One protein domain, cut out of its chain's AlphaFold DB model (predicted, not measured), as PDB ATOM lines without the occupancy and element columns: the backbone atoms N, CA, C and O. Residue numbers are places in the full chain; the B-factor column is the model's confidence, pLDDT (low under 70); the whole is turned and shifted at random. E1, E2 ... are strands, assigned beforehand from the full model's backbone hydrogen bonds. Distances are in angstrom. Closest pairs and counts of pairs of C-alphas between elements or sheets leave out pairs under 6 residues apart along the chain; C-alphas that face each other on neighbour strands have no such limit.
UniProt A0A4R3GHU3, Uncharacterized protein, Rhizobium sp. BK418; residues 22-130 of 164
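Overview. This is residues 22 to 130 of the 164 residues of an uncharacterized protein of Rhizobium sp. BK418 (UniProt A0A4R3GHU3). Two unequal lobes make up this domain: a larger one built on a single strongly twisted, curled sheet of five strands, in which E4 and E5 bend sharply, and a small one, the two-stranded hairpin of E2 and E3, set off from that sheet. The sheet is no closed barrel, for its edges E6 and E7 stay apart; the long link before E2 loops out, and its residues 37 to 44 stick out free. The printed part has 109 residues, with seven named strands, E1 to E7 in chain order, and no named helix; the class is all strand, though under half of the residues, 51, are in named elements. The large sheet has the order E6, E1, E4, E5, E7, and both sheets are antiparallel throughout. The whole is only just compact, close to loose, with a radius of gyration of the C-alphas of 15.5 A, and elongated, spanning 47 by 29 by 28 A.

Arrangement. E1, residues 22 to 28, is an inner strand between two antiparallel neighbours. One is E4, residues 68 to 77, with N 25 and O 74 2.9 A apart, within hydrogen-bond range; the other is E6, residues 113 to 118, with N 24 and O 115 at 2.8 A. E2, residues 47 to 52, and E3, residues 55 to 60, form a hairpin, with N 50 and O 57 at 2.9 A; both are apart from E1, E4 and E6. E4 and E5, residues 80 to 92, form the other hairpin, with N 72 and O 88 at 2.8 A. E4 bends by 93 degrees at residue 71 and E5 by 109 degrees at residue 89. Residues 97 to 98 pair antiparallel with residues 113 to 114 of E6. E7, residues 124 to 126, is the antiparallel neighbour of E5, with N 126 and O 89 at 2.8 A.

Along the chain. E1 begins at C-alpha 22, (16.955, 49.194, 94.126), and is 16.8 A long. E2 measures 15.4 A and E3 16.2 A; C-alpha 55, where E3 begins, is at (42.354, 72.268, 99.076). E4 spans 20.3 A, E5 20.8 A and E6 16.8 A. E7 is 6.5 A long and ends at C-alpha 126, (32.255, 58.111, 99.967).

Size, cuts and confidence. The C-alphas farthest apart are those of Thr 40 and Gly 79, at 48.6 A. The printed part has no cut. The links E1 to E2, 18 residues, and E5 to E6, 20 residues, are long. The mean pLDDT of the printed part is 76.7; residues 30 to 48 and 60 to 64 are under 70.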
ATOM      1  N   VAL A  22      16.373  49.056  92.794       88.75
ATOM      2  CA  VAL A  22      16.955  49.194  94.126       88.75
ATOM      3  C   VAL A  22      16.524  50.538  94.678       88.75
ATOM      4  O   VAL A  22      16.734  51.572  94.047       88.75
ATOM      5  N   ARG A  23      15.953  50.532  95.882       89.38
ATOM      6  CA  ARG A  23      15.595  51.767  96.581       89.38
ATOM      7  C   ARG A  23      16.587  52.053  97.683       89.38
ATOM      8  O   ARG A  23      16.874  51.182  98.498       89.38
ATOM      9  N   LEU A  24      17.098  53.271  97.739       91.25
ATOM     10  CA  LEU A  24      17.953  53.737  98.823       91.25
ATOM     11  C   LEU A  24      17.147  54.681  99.704       91.25
ATOM     12  O   LEU A  24      16.510  55.596  99.194       91.25
ATOM     13  N   TYR A  25      17.194  54.481 101.019       91.38
ATOM     14  CA  TYR A  25      16.531  55.347 101.990       91.38
ATOM     15  C   TYR A  25      17.568  56.169 102.735       91.38
ATOM     16  O   TYR A  25      18.508  55.636 103.342       91.38
ATOM     17  N   GLY A  26      17.391  57.483 102.704       91.75
ATOM     18  CA  GLY A  26      18.405  58.411 103.169       91.75
ATOM     19  C   GLY A  26      17.858  59.783 103.507       91.75
ATOM     20  O   GLY A  26      16.662  60.034 103.417       91.75
ATOM     21  N   ARG A  27      18.754  60.682 103.897       90.31
ATOM     22  CA  ARG A  27      18.459  62.113 103.961       90.31
ATOM     23  C   ARG A  27      19.141  62.804 102.799       90.31
ATOM     24  O   ARG A  27      20.341  62.609 102.592       90.31
ATOM     25  N   LYS A  28      18.363  63.565 102.030       85.69
ATOM     26  CA  LYS A  28      18.903  64.431 100.987       85.69
ATOM     27  C   LYS A  28      19.593  65.590 101.687       85.69
ATOM     28  O   LYS A  28      18.950  66.314 102.446       85.69
ATOM     29  N   GLU A  29      20.883  65.754 101.442       72.25
ATOM     30  CA  GLU A  29      21.562  66.969 101.874       72.25
ATOM     31  C   GLU A  29      21.210  68.079 100.883       72.25
ATOM     32  O   GLU A  29      21.269  67.905  99.663       72.25
ATOM     33  N   HIS A  30      20.763  69.214 101.412       58.16
ATOM     34  CA  HIS A  30      20.464  70.379 100.598       58.16
ATOM     35  C   HIS A  30      21.788  71.019 100.177       58.16
ATOM     36  O   HIS A  30      22.468  71.618 101.006       58.16
ATOM     37  N   CYS A  31      22.154  70.907  98.900       52.34
ATOM     38  CA  CYS A  31      23.138  71.802  98.301       52.34
ATOM     39  C   CYS A  31      22.412  73.112  97.957       52.34
ATOM     40  O   CYS A  31      21.640  73.112  96.993       52.34
ATOM     41  N   PRO A  32      22.584  74.212  98.717       49.56
ATOM     42  CA  PRO A  32      22.021  75.488  98.309       49.56
ATOM     43  C   PRO A  32      22.642  75.903  96.964       49.56
ATOM     44  O   PRO A  32      23.864  75.815  96.800       49.56
ATOM     45  N   PRO A  33      21.842  76.364  95.991       46.03
ATOM     46  CA  PRO A  33      22.380  76.961  94.783       46.03
ATOM     47  C   PRO A  33      22.925  78.348  95.145       46.03
ATOM     48  O   PRO A  33      22.164  79.312  95.139       46.03
ATOM     49  N   GLY A  34      24.206  78.480  95.513       49.97
ATOM     50  CA  GLY A  34      24.753  79.837  95.649       49.97
ATOM     51  C   GLY A  34      26.040  80.133  96.410       49.97
ATOM     52  O   GLY A  34      26.284  81.314  96.582       49.97
ATOM     53  N   ASP A  35      26.882  79.176  96.814       40.50
ATOM     54  CA  ASP A  35      28.163  79.523  97.475       40.50
ATOM     55  C   ASP A  35      29.400  78.878  96.823       40.50
ATOM     56  O   ASP A  35      30.452  78.724  97.449       40.50
ATOM     57  N   ALA A  36      29.317  78.509  95.542       46.69
ATOM     58  CA  ALA A  36      30.539  78.386  94.756       46.69
ATOM     59  C   ALA A  36      30.989  79.817  94.417       46.69
ATOM     60  O   ALA A  36      30.219  80.526  93.766       46.69
ATOM     61  N   PRO A  37      32.176  80.284  94.857       43.22
ATOM     62  CA  PRO A  37      32.683  81.561  94.389       43.22
ATOM     63  C   PRO A  37      32.728  81.506  92.866       43.22
ATOM     64  O   PRO A  37      33.289  80.566  92.295       43.22
ATOM     65  N   ASP A  38      32.099  82.502  92.252       46.09
ATOM     66  CA  ASP A  38      32.070  82.767  90.819       46.09
ATOM     67  C   ASP A  38      33.505  83.089  90.361       46.09
ATOM     68  O   ASP A  38      33.943  84.233  90.244       46.09
ATOM     69  N   GLY A  39      34.310  82.033  90.277       43.44
ATOM     70  CA  GLY A  39      35.680  82.035  89.811       43.44
ATOM     71  C   GLY A  39      35.647  81.891  88.305       43.44
ATOM     72  O   GLY A  39      35.456  80.797  87.782       43.44
ATOM     73  N   THR A  40      35.808  83.025  87.637       40.72
ATOM     74  CA  THR A  40      35.979  83.203  86.196       40.72
ATOM     75  C   THR A  40      36.662  82.025  85.489       40.72
ATOM     76  O   THR A  40      37.845  81.780  85.713       40.72
ATOM     77  N   GLY A  41      35.931  81.414  84.551       42.19
ATOM     78  CA  GLY A  41      36.477  80.725  83.380       42.19
ATOM     79  C   GLY A  41      36.929  79.283  83.593       42.19
ATOM     80  O   GLY A  41      38.097  79.044  83.844       42.19
ATOM     81  N   GLU A  42      36.019  78.328  83.420       38.84
ATOM     82  CA  GLU A  42      36.000  77.403  82.276       38.84
ATOM     83  C   GLU A  42      34.739  76.541  82.409       38.84
ATOM     84  O   GLU A  42      34.455  75.965  83.458       38.84
ATOM     85  N   THR A  43      33.931  76.542  81.357       47.16
ATOM     86  CA  THR A  43      32.788  75.651  81.188       47.16
ATOM     87  C   THR A  43      33.256  74.201  81.169       47.16
ATOM     88  O   THR A  43      34.261  73.906  80.529       47.16
ATOM     89  N   ASP A  44      32.436  73.325  81.747       47.12
ATOM     90  CA  ASP A  44      32.372  71.898  81.415       47.12
ATOM     91  C   ASP A  44      33.378  70.974  82.121       47.12
ATOM     92  O   ASP A  44      34.257  70.384  81.500       47.12
ATOM     93  N   VAL A  45      33.203  70.791  83.434       49.97
ATOM     94  CA  VAL A  45      33.424  69.471  84.045       49.97
ATOM     95  C   VAL A  45      32.417  69.308  85.184       49.97
ATOM     96  O   VAL A  45      32.538  69.995  86.204       49.97
ATOM     97  N   ASP A  46      31.445  68.407  85.029       55.84
ATOM     98  CA  ASP A  46      30.531  67.921  86.080       55.84
ATOM     99  C   ASP A  46      31.307  67.119  87.147       55.84
ATOM    100  O   ASP A  46      31.120  65.925  87.371       55.84
ATOM    101  N   GLY A  47      32.275  67.778  87.781       57.59
ATOM    102  CA  GLY A  47      33.146  67.213  88.796       57.59
ATOM    103  C   GLY A  47      32.692  67.632  90.185       57.59
ATOM    104  O   GLY A  47      32.565  68.821  90.491       57.59
ATOM    105  N   ILE A  48      32.516  66.660  91.074       68.31
ATOM    106  CA  ILE A  48      32.251  66.926  92.489       68.31
ATOM    107  C   ILE A  48      33.507  67.542  93.113       68.31
ATOM    108  O   ILE A  48      34.598  66.975  93.019       68.31
ATOM    109  N   ARG A  49      33.342  68.678  93.800       70.00
ATOM    110  CA  ARG A  49      34.416  69.354  94.542       70.00
ATOM    111  C   ARG A  49      34.261  69.109  96.039       70.00
ATOM    112  O   ARG A  49      33.375  69.679  96.671       70.00
ATOM    113  N   LEU A  50      35.142  68.305  96.626       74.12
ATOM    114  CA  LEU A  50      35.220  68.150  98.081       74.12
ATOM    115  C   LEU A  50      36.238  69.134  98.652       74.12
ATOM    116  O   LEU A  50      37.424  69.050  98.336       74.12
ATOM    117  N   LYS A  51      35.786  70.055  99.505       76.94
ATOM    118  CA  LYS A  51      36.666  71.004 100.197       76.94
ATOM    119  C   LYS A  51      37.237  70.366 101.466       76.94
ATOM    120  O   LYS A  51      36.482  70.020 102.372       76.94
ATOM    121  N   VAL A  52      38.561  70.252 101.549       76.25
ATOM    122  CA  VAL A  52      39.287  69.775 102.737       76.25
ATOM    123  C   VAL A  52      40.339  70.821 103.100       76.25
ATOM    124  O   VAL A  52      41.368  70.941 102.435       76.25
ATOM    125  N   GLY A  53      40.057  71.614 104.137       79.38
ATOM    126  CA  GLY A  53      40.848  72.808 104.448       79.38
ATOM    127  C   GLY A  53      40.789  73.820 103.301       79.38
ATOM    128  O   GLY A  53      39.698  74.207 102.875       79.38
ATOM    129  N   ASP A  54      41.959  74.195 102.785       80.62
ATOM    130  CA  ASP A  54      42.113  75.125 101.656       80.62
ATOM    131  C   ASP A  54      42.296  74.413 100.301       80.62
ATOM    132  O   ASP A  54      42.484  75.061  99.272       80.62
ATOM    133  N   CYS A  55      42.227  73.078 100.283       74.31
ATOM    134  CA  CYS A  55      42.354  72.268  99.076       74.31
ATOM    135  C   CYS A  55      40.997  71.725  98.614       74.31
ATOM    136  O   CYS A  55      40.088  71.485  99.413       74.31
ATOM    137  N   TYR A  56      40.897  71.467  97.311       76.44
ATOM    138  CA  TYR A  56      39.737  70.835  96.689       76.44
ATOM    139  C   TYR A  56      40.149  69.511  96.049       76.44
ATOM    140  O   TYR A  56      41.131  69.455  95.311       76.44
ATOM    141  N   ILE A  57      39.389  68.453  96.322       76.44
ATOM    142  CA  ILE A  57      39.496  67.179  95.610       76.44
ATOM    143  C   ILE A  57      38.423  67.176  94.528       76.44
ATOM    144  O   ILE A  57      37.246  67.383  94.824       76.44
ATOM    145  N   LEU A  58      38.850  66.948  93.288       72.06
ATOM    146  CA  LEU A  58      37.973  66.771  92.139       72.06
ATOM    147  C   LEU A  58      37.691  65.280  91.965       72.06
ATOM    148  O   LEU A  58      38.621  64.493  91.786       72.06
ATOM    149  N   ILE A  59      36.419  64.898  92.039       71.31
ATOM    150  CA  ILE A  59      35.967  63.545  91.718       71.31
ATOM    151  C   ILE A  59      35.275  63.611  90.361       71.31
ATOM    152  O   ILE A  59      34.212  64.219  90.234       71.31
ATOM    153  N   ASP A  60      35.900  62.985  89.368       68.44
ATOM    154  CA  ASP A  60      35.319  62.772  88.046       68.44
ATOM    155  C   ASP A  60      34.525  61.459  88.065       68.44
ATOM    156  O   ASP A  60      35.077  60.376  88.290       68.44
ATOM    157  N   ALA A  61      33.211  61.562  87.880       62.22
ATOM    158  CA  ALA A  61      32.306  60.419  87.831       62.22
ATOM    159  C   ALA A  61      32.364  59.655  86.497       62.22
ATOM    160  O   ALA A  61      31.735  58.601  86.345       62.22
ATOM    161  N   GLY A  62      33.135  60.154  85.528       65.25
ATOM    162  CA  GLY A  62      33.074  59.724  84.142       65.25
ATOM    163  C   GLY A  62      31.789  60.214  83.472       65.25
ATOM    164  O   GLY A  62      31.209  61.216  83.862       65.25
ATOM    165  N   LYS A  63      31.311  59.489  82.452       62.00
ATOM    166  CA  LYS A  63      30.121  59.850  81.647       62.00
ATOM    167  C   LYS A  63      28.770  59.692  82.373       62.00
ATOM    168  O   LYS A  63      27.791  59.313  81.733       62.00
ATOM    169  N   VAL A  64      28.723  59.827  83.693       66.19
ATOM    170  CA  VAL A  64      27.486  59.670  84.462       66.19
ATOM    171  C   VAL A  64      27.190  60.984  85.152       66.19
ATOM    172  O   VAL A  64      27.930  61.389  86.045       66.19
ATOM    173  N   ASP A  65      26.092  61.603  84.737       70.75
ATOM    174  CA  ASP A  65      25.608  62.846  85.314       70.75
ATOM    175  C   ASP A  65      25.139  62.555  86.741       70.75
ATOM    176  O   ASP A  65      24.189  61.803  86.977       70.75
ATOM    177  N   ILE A  66      25.858  63.098  87.718       74.75
ATOM    178  CA  ILE A  66      25.482  62.984  89.123       74.75
ATOM    179  C   ILE A  66      24.500  64.099  89.433       74.75
ATOM    180  O   ILE A  66      24.835  65.277  89.351       74.75
ATOM    181  N   VAL A  67      23.300  63.714  89.856       80.25
ATOM    182  CA  VAL A  67      22.201  64.658  90.062       80.25
ATOM    183  C   VAL A  67      22.020  64.995  91.539       80.25
ATOM    184  O   VAL A  67      21.653  66.117  91.888       80.25
ATOM    185  N   SER A  68      22.281  64.050  92.447       84.44
ATOM    186  CA  SER A  68      22.035  64.277  93.871       84.44
ATOM    187  C   SER A  68      23.055  63.628  94.801       84.44
ATOM    188  O   SER A  68      23.785  62.704  94.442       84.44
ATOM    189  N   ILE A  69      23.104  64.143  96.030       86.62
ATOM    190  CA  ILE A  69      23.895  63.612  97.138       86.62
ATOM    191  C   ILE A  69      22.964  63.293  98.309       86.62
ATOM    192  O   ILE A  69      22.029  64.041  98.613       86.62
ATOM    193  N   GLY A  70      23.220  62.177  98.982       89.06
ATOM    194  CA  GLY A  70      22.448  61.777 100.149       89.06
ATOM    195  C   GLY A  70      23.254  60.953 101.139       89.06
ATOM    196  O   GLY A  70      24.196  60.242 100.783       89.06
ATOM    197  N   VAL A  71      22.852  61.034 102.405       91.31
ATOM    198  CA  VAL A  71      23.316  60.119 103.452       91.31
ATOM    199  C   VAL A  71      22.342  58.954 103.521       91.31
ATOM    200  O   VAL A  71      21.191  59.126 103.922       91.31
ATOM    201  N   ILE A  72      22.799  57.766 103.134       92.81
ATOM    202  CA  ILE A  72      21.975  56.564 103.012       92.81
ATOM    203  C   ILE A  72      22.079  55.724 104.286       92.81
ATOM    204  O   ILE A  72      23.176  55.391 104.737       92.81
ATOM    205  N   TYR A  73      20.928  55.358 104.851       91.12
ATOM    206  CA  TYR A  73      20.804  54.576 106.089       91.12
ATOM    207  C   TYR A  73      20.339  53.140 105.845       91.12
ATOM    208  O   TYR A  73      20.641  52.242 106.634       91.12
ATOM    209  N   GLY A  74      19.605  52.908 104.763       89.75
ATOM    210  CA  GLY A  74      19.071  51.601 104.418       89.75
ATOM    211  C   GLY A  74      18.796  51.491 102.933       89.75
ATOM    212  O   GLY A  74      18.856  52.477 102.201       89.75
ATOM    213  N   TYR A  75      18.507  50.276 102.499       89.31
ATOM    214  CA  TYR A  75      18.167  49.995 101.117       89.31
ATOM    215  C   TYR A  75      17.109  48.903 101.037       89.31
ATOM    216  O   TYR A  75      16.946  48.092 101.946       89.31
ATOM    217  N   ALA A  76      16.400  48.894  99.927       86.56
ATOM    218  CA  ALA A  76      15.374  47.947  99.574       86.56
ATOM    219  C   ALA A  76      15.825  47.235  98.300       86.56
ATOM    220  O   ALA A  76      16.141  47.880  97.301       86.56
ATOM    221  N   TYR A  77      15.892  45.909  98.349       83.06
ATOM    222  CA  TYR A  77      16.362  45.084  97.245       83.06
ATOM    223  C   TYR A  77      15.509  43.823  97.160       83.06
ATOM    224  O   TYR A  77      15.332  43.129  98.160       83.06
ATOM    225  N   GLU A  78      14.964  43.540  95.976       80.25
ATOM    226  CA  GLU A  78      14.170  42.331  95.705       80.25
ATOM    227  C   GLU A  78      12.999  42.099  96.682       80.25
ATOM    228  O   GLU A  78      12.683  40.970  97.041       80.25
ATOM    229  N   GLY A  79      12.332  43.169  97.128       74.62
ATOM    230  CA  GLY A  79      11.201  43.053  98.062       74.62
ATOM    231  C   GLY A  79      11.616  43.081  99.536       74.62
ATOM    232  O   GLY A  79      10.763  43.105 100.417       74.62
ATOM    233  N   HIS A  80      12.917  43.119  99.827       79.38
ATOM    234  CA  HIS A  80      13.434  43.077 101.185       79.38
ATOM    235  C   HIS A  80      14.066  44.397 101.607       79.38
ATOM    236  O   HIS A  80      14.866  44.989 100.887       79.38
ATOM    237  N   CYS A  81      13.728  44.819 102.821       83.88
ATOM    238  CA  CYS A  81      14.279  46.001 103.457       83.88
ATOM    239  C   CYS A  81      15.516  45.626 104.279       83.88
ATOM    240  O   CYS A  81      15.460  44.757 105.153       83.88
ATOM    241  N   TYR A  82      16.613  46.335 104.054       83.88
ATOM    242  CA  TYR A  82      17.870  46.162 104.761       83.88
ATOM    243  C   TYR A  82      18.307  47.482 105.388       83.88
ATOM    244  O   TYR A  82      18.151  48.567 104.824       83.88
ATOM    245  N   LYS A  83      18.902  47.387 106.576       86.19
ATOM    246  CA  LYS A  83      19.539  48.518 107.246       86.19
ATOM    247  C   LYS A  83      21.043  48.435 107.039       86.19
ATOM    248  O   LYS A  83      21.639  47.386 107.282       86.19
ATOM    249  N   LEU A  84      21.659  49.542 106.635       85.25
ATOM    250  CA  LEU A  84      23.110  49.608 106.552       85.25
ATOM    251  C   LEU A  84      23.698  49.646 107.971       85.25
ATOM    252  O   LEU A  84      23.194  50.371 108.833       85.25
ATOM    253  N   PRO A  85      24.781  48.895 108.238       83.19
ATOM    254  CA  PRO A  85      25.420  48.892 109.553       83.19
ATOM    255  C   PRO A  85      26.035  50.253 109.897       83.19
ATOM    256  O   PRO A  85      26.103  50.630 111.064       83.19
ATOM    257  N   LYS A  86      26.473  50.993 108.873       85.94
ATOM    258  CA  LYS A  86      26.962  52.366 108.968       85.94
ATOM    259  C   LYS A  86      26.337  53.189 107.843       85.94
ATOM    260  O   LYS A  86      26.301  52.683 106.717       85.94
ATOM    261  N   PRO A  87      25.880  54.421 108.118       87.81
ATOM    262  CA  PRO A  87      25.431  55.321 107.068       87.81
ATOM    263  C   PRO A  87      26.544  55.556 106.047       87.81
ATOM    264  O   PRO A  87      27.716  55.663 106.415       87.81
ATOM    265  N   ARG A  88      26.182  55.614 104.769       89.56
ATOM    266  CA  ARG A  88      27.115  55.844 103.659       89.56
ATOM    267  C   ARG A  88      26.708  57.119 102.940       89.56
ATOM    268  O   ARG A  88      25.533  57.291 102.630       89.56
ATOM    269  N   ILE A  89      27.669  57.996 102.670       89.81
ATOM    270  CA  ILE A  89      27.432  59.167 101.824       89.81
ATOM    271  C   ILE A  89      27.540  58.691 100.378       89.81
ATOM    272  O   ILE A  89      28.540  58.074 100.012       89.81
ATOM    273  N   MET A  90      26.506  58.924  99.575       89.06
ATOM    274  CA  MET A  90      26.465  58.486  98.182       89.06
ATOM    275  C   MET A  90      26.094  59.638  97.255       89.06
ATOM    276  O   MET A  90      25.228  60.452  97.577       89.06
ATOM    277  N   TYR A  91      26.739  59.658  96.094       86.88
ATOM    278  CA  TYR A  91      26.346  60.465  94.950       86.88
ATOM    279  C   TYR A  91      25.588  59.611  93.951       86.88
ATOM    280  O   TYR A  91      26.071  58.552  93.540       86.88
ATOM    281  N   LEU A  92      24.408  60.085  93.575       88.00
ATOM    282  CA  LEU A  92      23.408  59.318  92.857       88.00
ATOM    283  C   LEU A  92      23.034  60.031  91.547       88.00
ATOM    284  O   LEU A  92      22.893  61.258  91.540       88.00
ATOM    285  N   PRO A  93      22.847  59.280  90.447       85.25
ATOM    286  CA  PRO A  93      22.452  59.830  89.147       85.25
ATOM    287  C   PRO A  93      20.955  60.172  89.054       85.25
ATOM    288  O   PRO A  93      20.479  60.601  88.012       85.25
ATOM    289  N   VAL A  94      20.198  59.980  90.137       87.06
ATOM    290  CA  VAL A  94      18.748  60.210  90.199       87.06
ATOM    291  C   VAL A  94      18.438  61.204  91.315       87.06
ATOM    292  O   VAL A  94      19.177  61.301  92.301       87.06
ATOM    293  N   GLU A  95      17.361  61.971  91.165       86.62
ATOM    294  CA  GLU A  95      16.871  62.864  92.215       86.62
ATOM    295  C   GLU A  95      16.215  62.093  93.365       86.62
ATOM    296  O   GLU A  95      15.667  61.009  93.193       86.62
ATOM    297  N   ALA A  96      16.267  62.669  94.565       88.00
ATOM    298  CA  ALA A  96      15.568  62.096  95.706       88.00
ATOM    299  C   ALA A  96      14.064  62.371  95.595       88.00
ATOM    300  O   ALA A  96      13.658  63.529  95.462       88.00
ATOM    301  N   GLU A  97      13.260  61.328  95.740       88.56
ATOM    302  CA  GLU A  97      11.807  61.391  95.802       88.56
ATOM    303  C   GLU A  97      11.320  61.380  97.258       88.56
ATOM    304  O   GLU A  97      11.974  60.867  98.176       88.56
ATOM    305  N   GLU A  98      10.142  61.955  97.488       86.06
ATOM    306  CA  GLU A  98       9.478  61.865  98.785       86.06
ATOM    307  C   GLU A  98       8.798  60.506  98.955       86.06
ATOM    308  O   GLU A  98       8.092  60.012  98.072       86.06
ATOM    309  N   ILE A  99       8.971  59.909 100.135       84.06
ATOM    310  CA  ILE A  99       8.323  58.642 100.472       84.06
ATOM    311  C   ILE A  99       6.821  58.891 100.644       84.06
ATOM    312  O   ILE A  99       6.389  59.634 101.534       84.06
ATOM    313  N   GLN A 100       6.013  58.239  99.809       78.81
ATOM    314  CA  GLN A 100       4.559  58.258  99.938       78.81
ATOM    315  C   GLN A 100       4.124  57.306 101.060       78.81
ATOM    316  O   GLN A 100       3.958  56.105 100.853       78.81
ATOM    317  N   GLY A 101       3.930  57.858 102.260       76.56
ATOM    318  CA  GLY A 101       3.548  57.103 103.454       76.56
ATOM    319  C   GLY A 101       4.753  56.503 104.180       76.56
ATOM    320  O   GLY A 101       5.755  57.190 104.379       76.56
ATOM    321  N   ASP A 102       4.631  55.233 104.573       74.88
ATOM    322  CA  ASP A 102       5.690  54.470 105.236       74.88
ATOM    323  C   ASP A 102       6.194  53.365 104.303       74.88
ATOM    324  O   ASP A 102       5.420  52.493 103.891       74.88
ATOM    325  N   ASP A 103       7.495  53.381 104.009       76.25
ATOM    326  CA  ASP A 103       8.179  52.357 103.218       76.25
ATOM    327  C   ASP A 103       9.370  51.813 104.017       76.25
ATOM    328  O   ASP A 103      10.253  52.565 104.430       76.25
ATOM    329  N   CYS A 104       9.384  50.508 104.309       77.06
ATOM    330  CA  CYS A 104      10.452  49.856 105.081       77.06
ATOM    331  C   CYS A 104      10.754  50.471 106.474       77.06
ATOM    332  O   CYS A 104      11.859  50.308 107.000       77.06
ATOM    333  N   GLY A 105       9.793  51.179 107.083       82.25
ATOM    334  CA  GLY A 105       9.980  51.906 108.348       82.25
ATOM    335  C   GLY A 105      10.649  53.281 108.203       82.25
ATOM    336  O   GLY A 105      10.952  53.921 109.211       82.25
ATOM    337  N   TYR A 106      10.871  53.740 106.970       84.12
ATOM    338  CA  TYR A 106      11.268  55.104 106.645       84.12
ATOM    339  C   TYR A 106      10.037  55.901 106.216       84.12
ATOM    340  O   TYR A 106       9.190  55.407 105.472       84.12
ATOM    341  N   SER A 107       9.946  57.142 106.690       84.81
ATOM    342  CA  SER A 107       8.815  58.022 106.409       84.81
ATOM    343  C   SER A 107       9.275  59.438 106.087       84.81
ATOM    344  O   SER A 107      10.272  59.934 106.629       84.81
ATOM    345  N   SER A 108       8.520  60.109 105.219       84.62
ATOM    346  CA  SER A 108       8.758  61.510 104.850       84.62
ATOM    347  C   SER A 108       8.601  62.455 106.045       84.62
ATOM    348  O   SER A 108       9.343  63.428 106.164       84.62
ATOM    349  N   ALA A 109       7.734  62.121 107.009       83.44
ATOM    350  CA  ALA A 109       7.553  62.882 108.248       83.44
ATOM    351  C   ALA A 109       8.828  62.975 109.112       83.44
ATOM    352  O   ALA A 109       8.996  63.927 109.871       83.44
ATOM    353  N   LEU A 110       9.741  62.005 108.994       83.81
ATOM    354  CA  LEU A 110      11.038  62.002 109.684       83.81
ATOM    355  C   LEU A 110      12.162  62.651 108.853       83.81
ATOM    356  O   LEU A 110      13.331  62.639 109.265       83.81
ATOM    357  N   GLY A 111      11.816  63.214 107.691       86.25
ATOM    358  CA  GLY A 111      12.740  63.839 106.750       86.25
ATOM    359  C   GLY A 111      13.547  62.842 105.923       86.25
ATOM    360  O   GLY A 111      14.651  63.180 105.505       86.25
ATOM    361  N   TYR A 112      13.058  61.610 105.739       89.62
ATOM    362  CA  TYR A 112      13.689  60.652 104.830       89.62
ATOM    363  C   TYR A 112      13.178  60.823 103.400       89.62
ATOM    364  O   TYR A 112      11.997  61.082 103.164       89.62
ATOM    365  N   SER A 113      14.086  60.615 102.457       91.00
ATOM    366  CA  SER A 113      13.844  60.574 101.020       91.00
ATOM    367  C   SER A 113      14.239  59.202 100.477       91.00
ATOM    368  O   SER A 113      15.030  58.479 101.100       91.00
ATOM    369  N   VAL A 114      13.682  58.854  99.322       91.50
ATOM    370  CA  VAL A 114      13.979  57.615  98.609       91.50
ATOM    371  C   VAL A 114      14.612  57.920  97.259       91.50
ATOM    372  O   VAL A 114      14.199  58.842  96.567       91.50
ATOM    373  N   TRP A 115      15.623  57.146  96.888       92.06
ATOM    374  CA  TRP A 115      16.181  57.144  95.539       92.06
ATOM    375  C   TRP A 115      15.902  55.795  94.910       92.06
ATOM    376  O   TRP A 115      16.284  54.772  95.481       92.06
ATOM    377  N   SER A 116      15.263  55.800  93.749       89.44
ATOM    378  CA  SER A 116      14.925  54.599  92.990       89.44
ATOM    379  C   SER A 116      15.894  54.486  91.817       89.44
ATOM    380  O   SER A 116      15.937  55.372  90.968       89.44
ATOM    381  N   LEU A 117      16.710  53.435  91.805       88.88
ATOM    382  CA  LEU A 117      17.808  53.237  90.853       88.88
ATOM    383  C   LEU A 117      17.714  51.834  90.251       88.88
ATOM    384  O   LEU A 117      17.210  50.914  90.898       88.88
ATOM    385  N   ASP A 118      18.244  51.635  89.047       87.25
ATOM    386  CA  ASP A 118      18.451  50.282  88.516       87.25
ATOM    387  C   ASP A 118      19.722  49.645  89.113       87.25
ATOM    388  O   ASP A 118      20.703  50.318  89.434       87.25
ATOM    389  N   LYS A 119      19.742  48.313  89.234       83.25
ATOM    390  CA  LYS A 119      20.871  47.536  89.794       83.25
ATOM    391  C   LYS A 119      22.205  47.768  89.087       83.25
ATOM    392  O   LYS A 119      23.255  47.494  89.665       83.25
ATOM    393  N   LEU A 120      22.163  48.176  87.820       84.25
ATOM    394  CA  LEU A 120      23.339  48.357  86.969       84.25
ATOM    395  C   LEU A 120      23.822  49.811  86.911       84.25
ATOM    396  O   LEU A 120      24.816  50.094  86.236       84.25
ATOM    397  N   GLU A 121      23.145  50.729  87.602       84.81
ATOM    398  CA  GLU A 121      23.557  52.124  87.635       84.81
ATOM    399  C   GLU A 121      24.839  52.329  88.439       84.81
ATOM    400  O   GLU A 121      25.140  51.629  89.411       84.81
ATOM    401  N   ARG A 122      25.633  53.312  88.006       82.31
ATOM    402  CA  ARG A 122      26.878  53.667  88.683       82.31
ATOM    403  C   ARG A 122      26.596  54.698  89.761       82.31
ATOM    404  O   ARG A 122      25.968  55.718  89.510       82.31
ATOM    405  N   VAL A 123      27.139  54.436  90.941       85.56
ATOM    406  CA  VAL A 123      27.016  55.275  92.132       85.56
ATOM    407  C   VAL A 123      28.402  55.463  92.729       85.56
ATOM    408  O   VAL A 123      29.209  54.530  92.736       85.56
ATOM    409  N   ILE A 124      28.678  56.654  93.257       85.12
ATOM    410  CA  ILE A 124      29.917  56.921  93.995       85.12
ATOM    411  C   ILE A 124      29.598  56.906  95.484       85.12
ATOM    412  O   ILE A 124      28.845  57.747  95.969       85.12
ATOM    413  N   ALA A 125      30.188  55.967  96.219       86.56
ATOM    414  CA  ALA A 125      30.103  55.924  97.673       86.56
ATOM    415  C   ALA A 125      31.364  56.538  98.293       86.56
ATOM    416  O   ALA A 125      32.480  56.109  97.995       86.56
ATOM    417  N   LEU A 126      31.183  57.515  99.179       83.44
ATOM    418  CA  LEU A 126      32.255  58.111  99.967       83.44
ATOM    419  C   LEU A 126      32.335  57.463 101.352       83.44
ATOM    420  O   LEU A 126      31.327  57.290 102.043       83.44
ATOM    421  N   ASP A 127      33.560  57.159 101.775       82.12
ATOM    422  CA  ASP A 127      33.890  56.764 103.143       82.12
ATOM    423  C   ASP A 127      34.930  57.744 103.691       82.12
ATOM    424  O   ASP A 127      36.049  57.820 103.184       82.12
ATOM    425  N   VAL A 128      34.540  58.537 104.688       77.62
ATOM    426  CA  VAL A 128      35.406  59.542 105.313       77.62
ATOM    427  C   VAL A 128      35.646  59.126 106.755       77.62
ATOM    428  O   VAL A 128      34.706  58.981 107.537       77.62
ATOM    429  N   ARG A 129      36.918  58.946 107.113       80.62
ATOM    430  CA  ARG A 129      37.354  58.540 108.453       80.62
ATOM    431  C   ARG A 129      38.380  59.531 108.986       80.62
ATOM    432  O   ARG A 129      39.284  59.933 108.260       80.62
ATOM    433  N   SER A 130      38.239  59.900 110.254       79.75
ATOM    434  CA  SER A 130      39.167  60.779 110.964       79.75
ATOM    435  C   SER A 130      39.663  60.051 112.203       79.75
ATOM    436  O   SER A 130      38.902  59.873 113.145       79.75
TER     437      SER A 130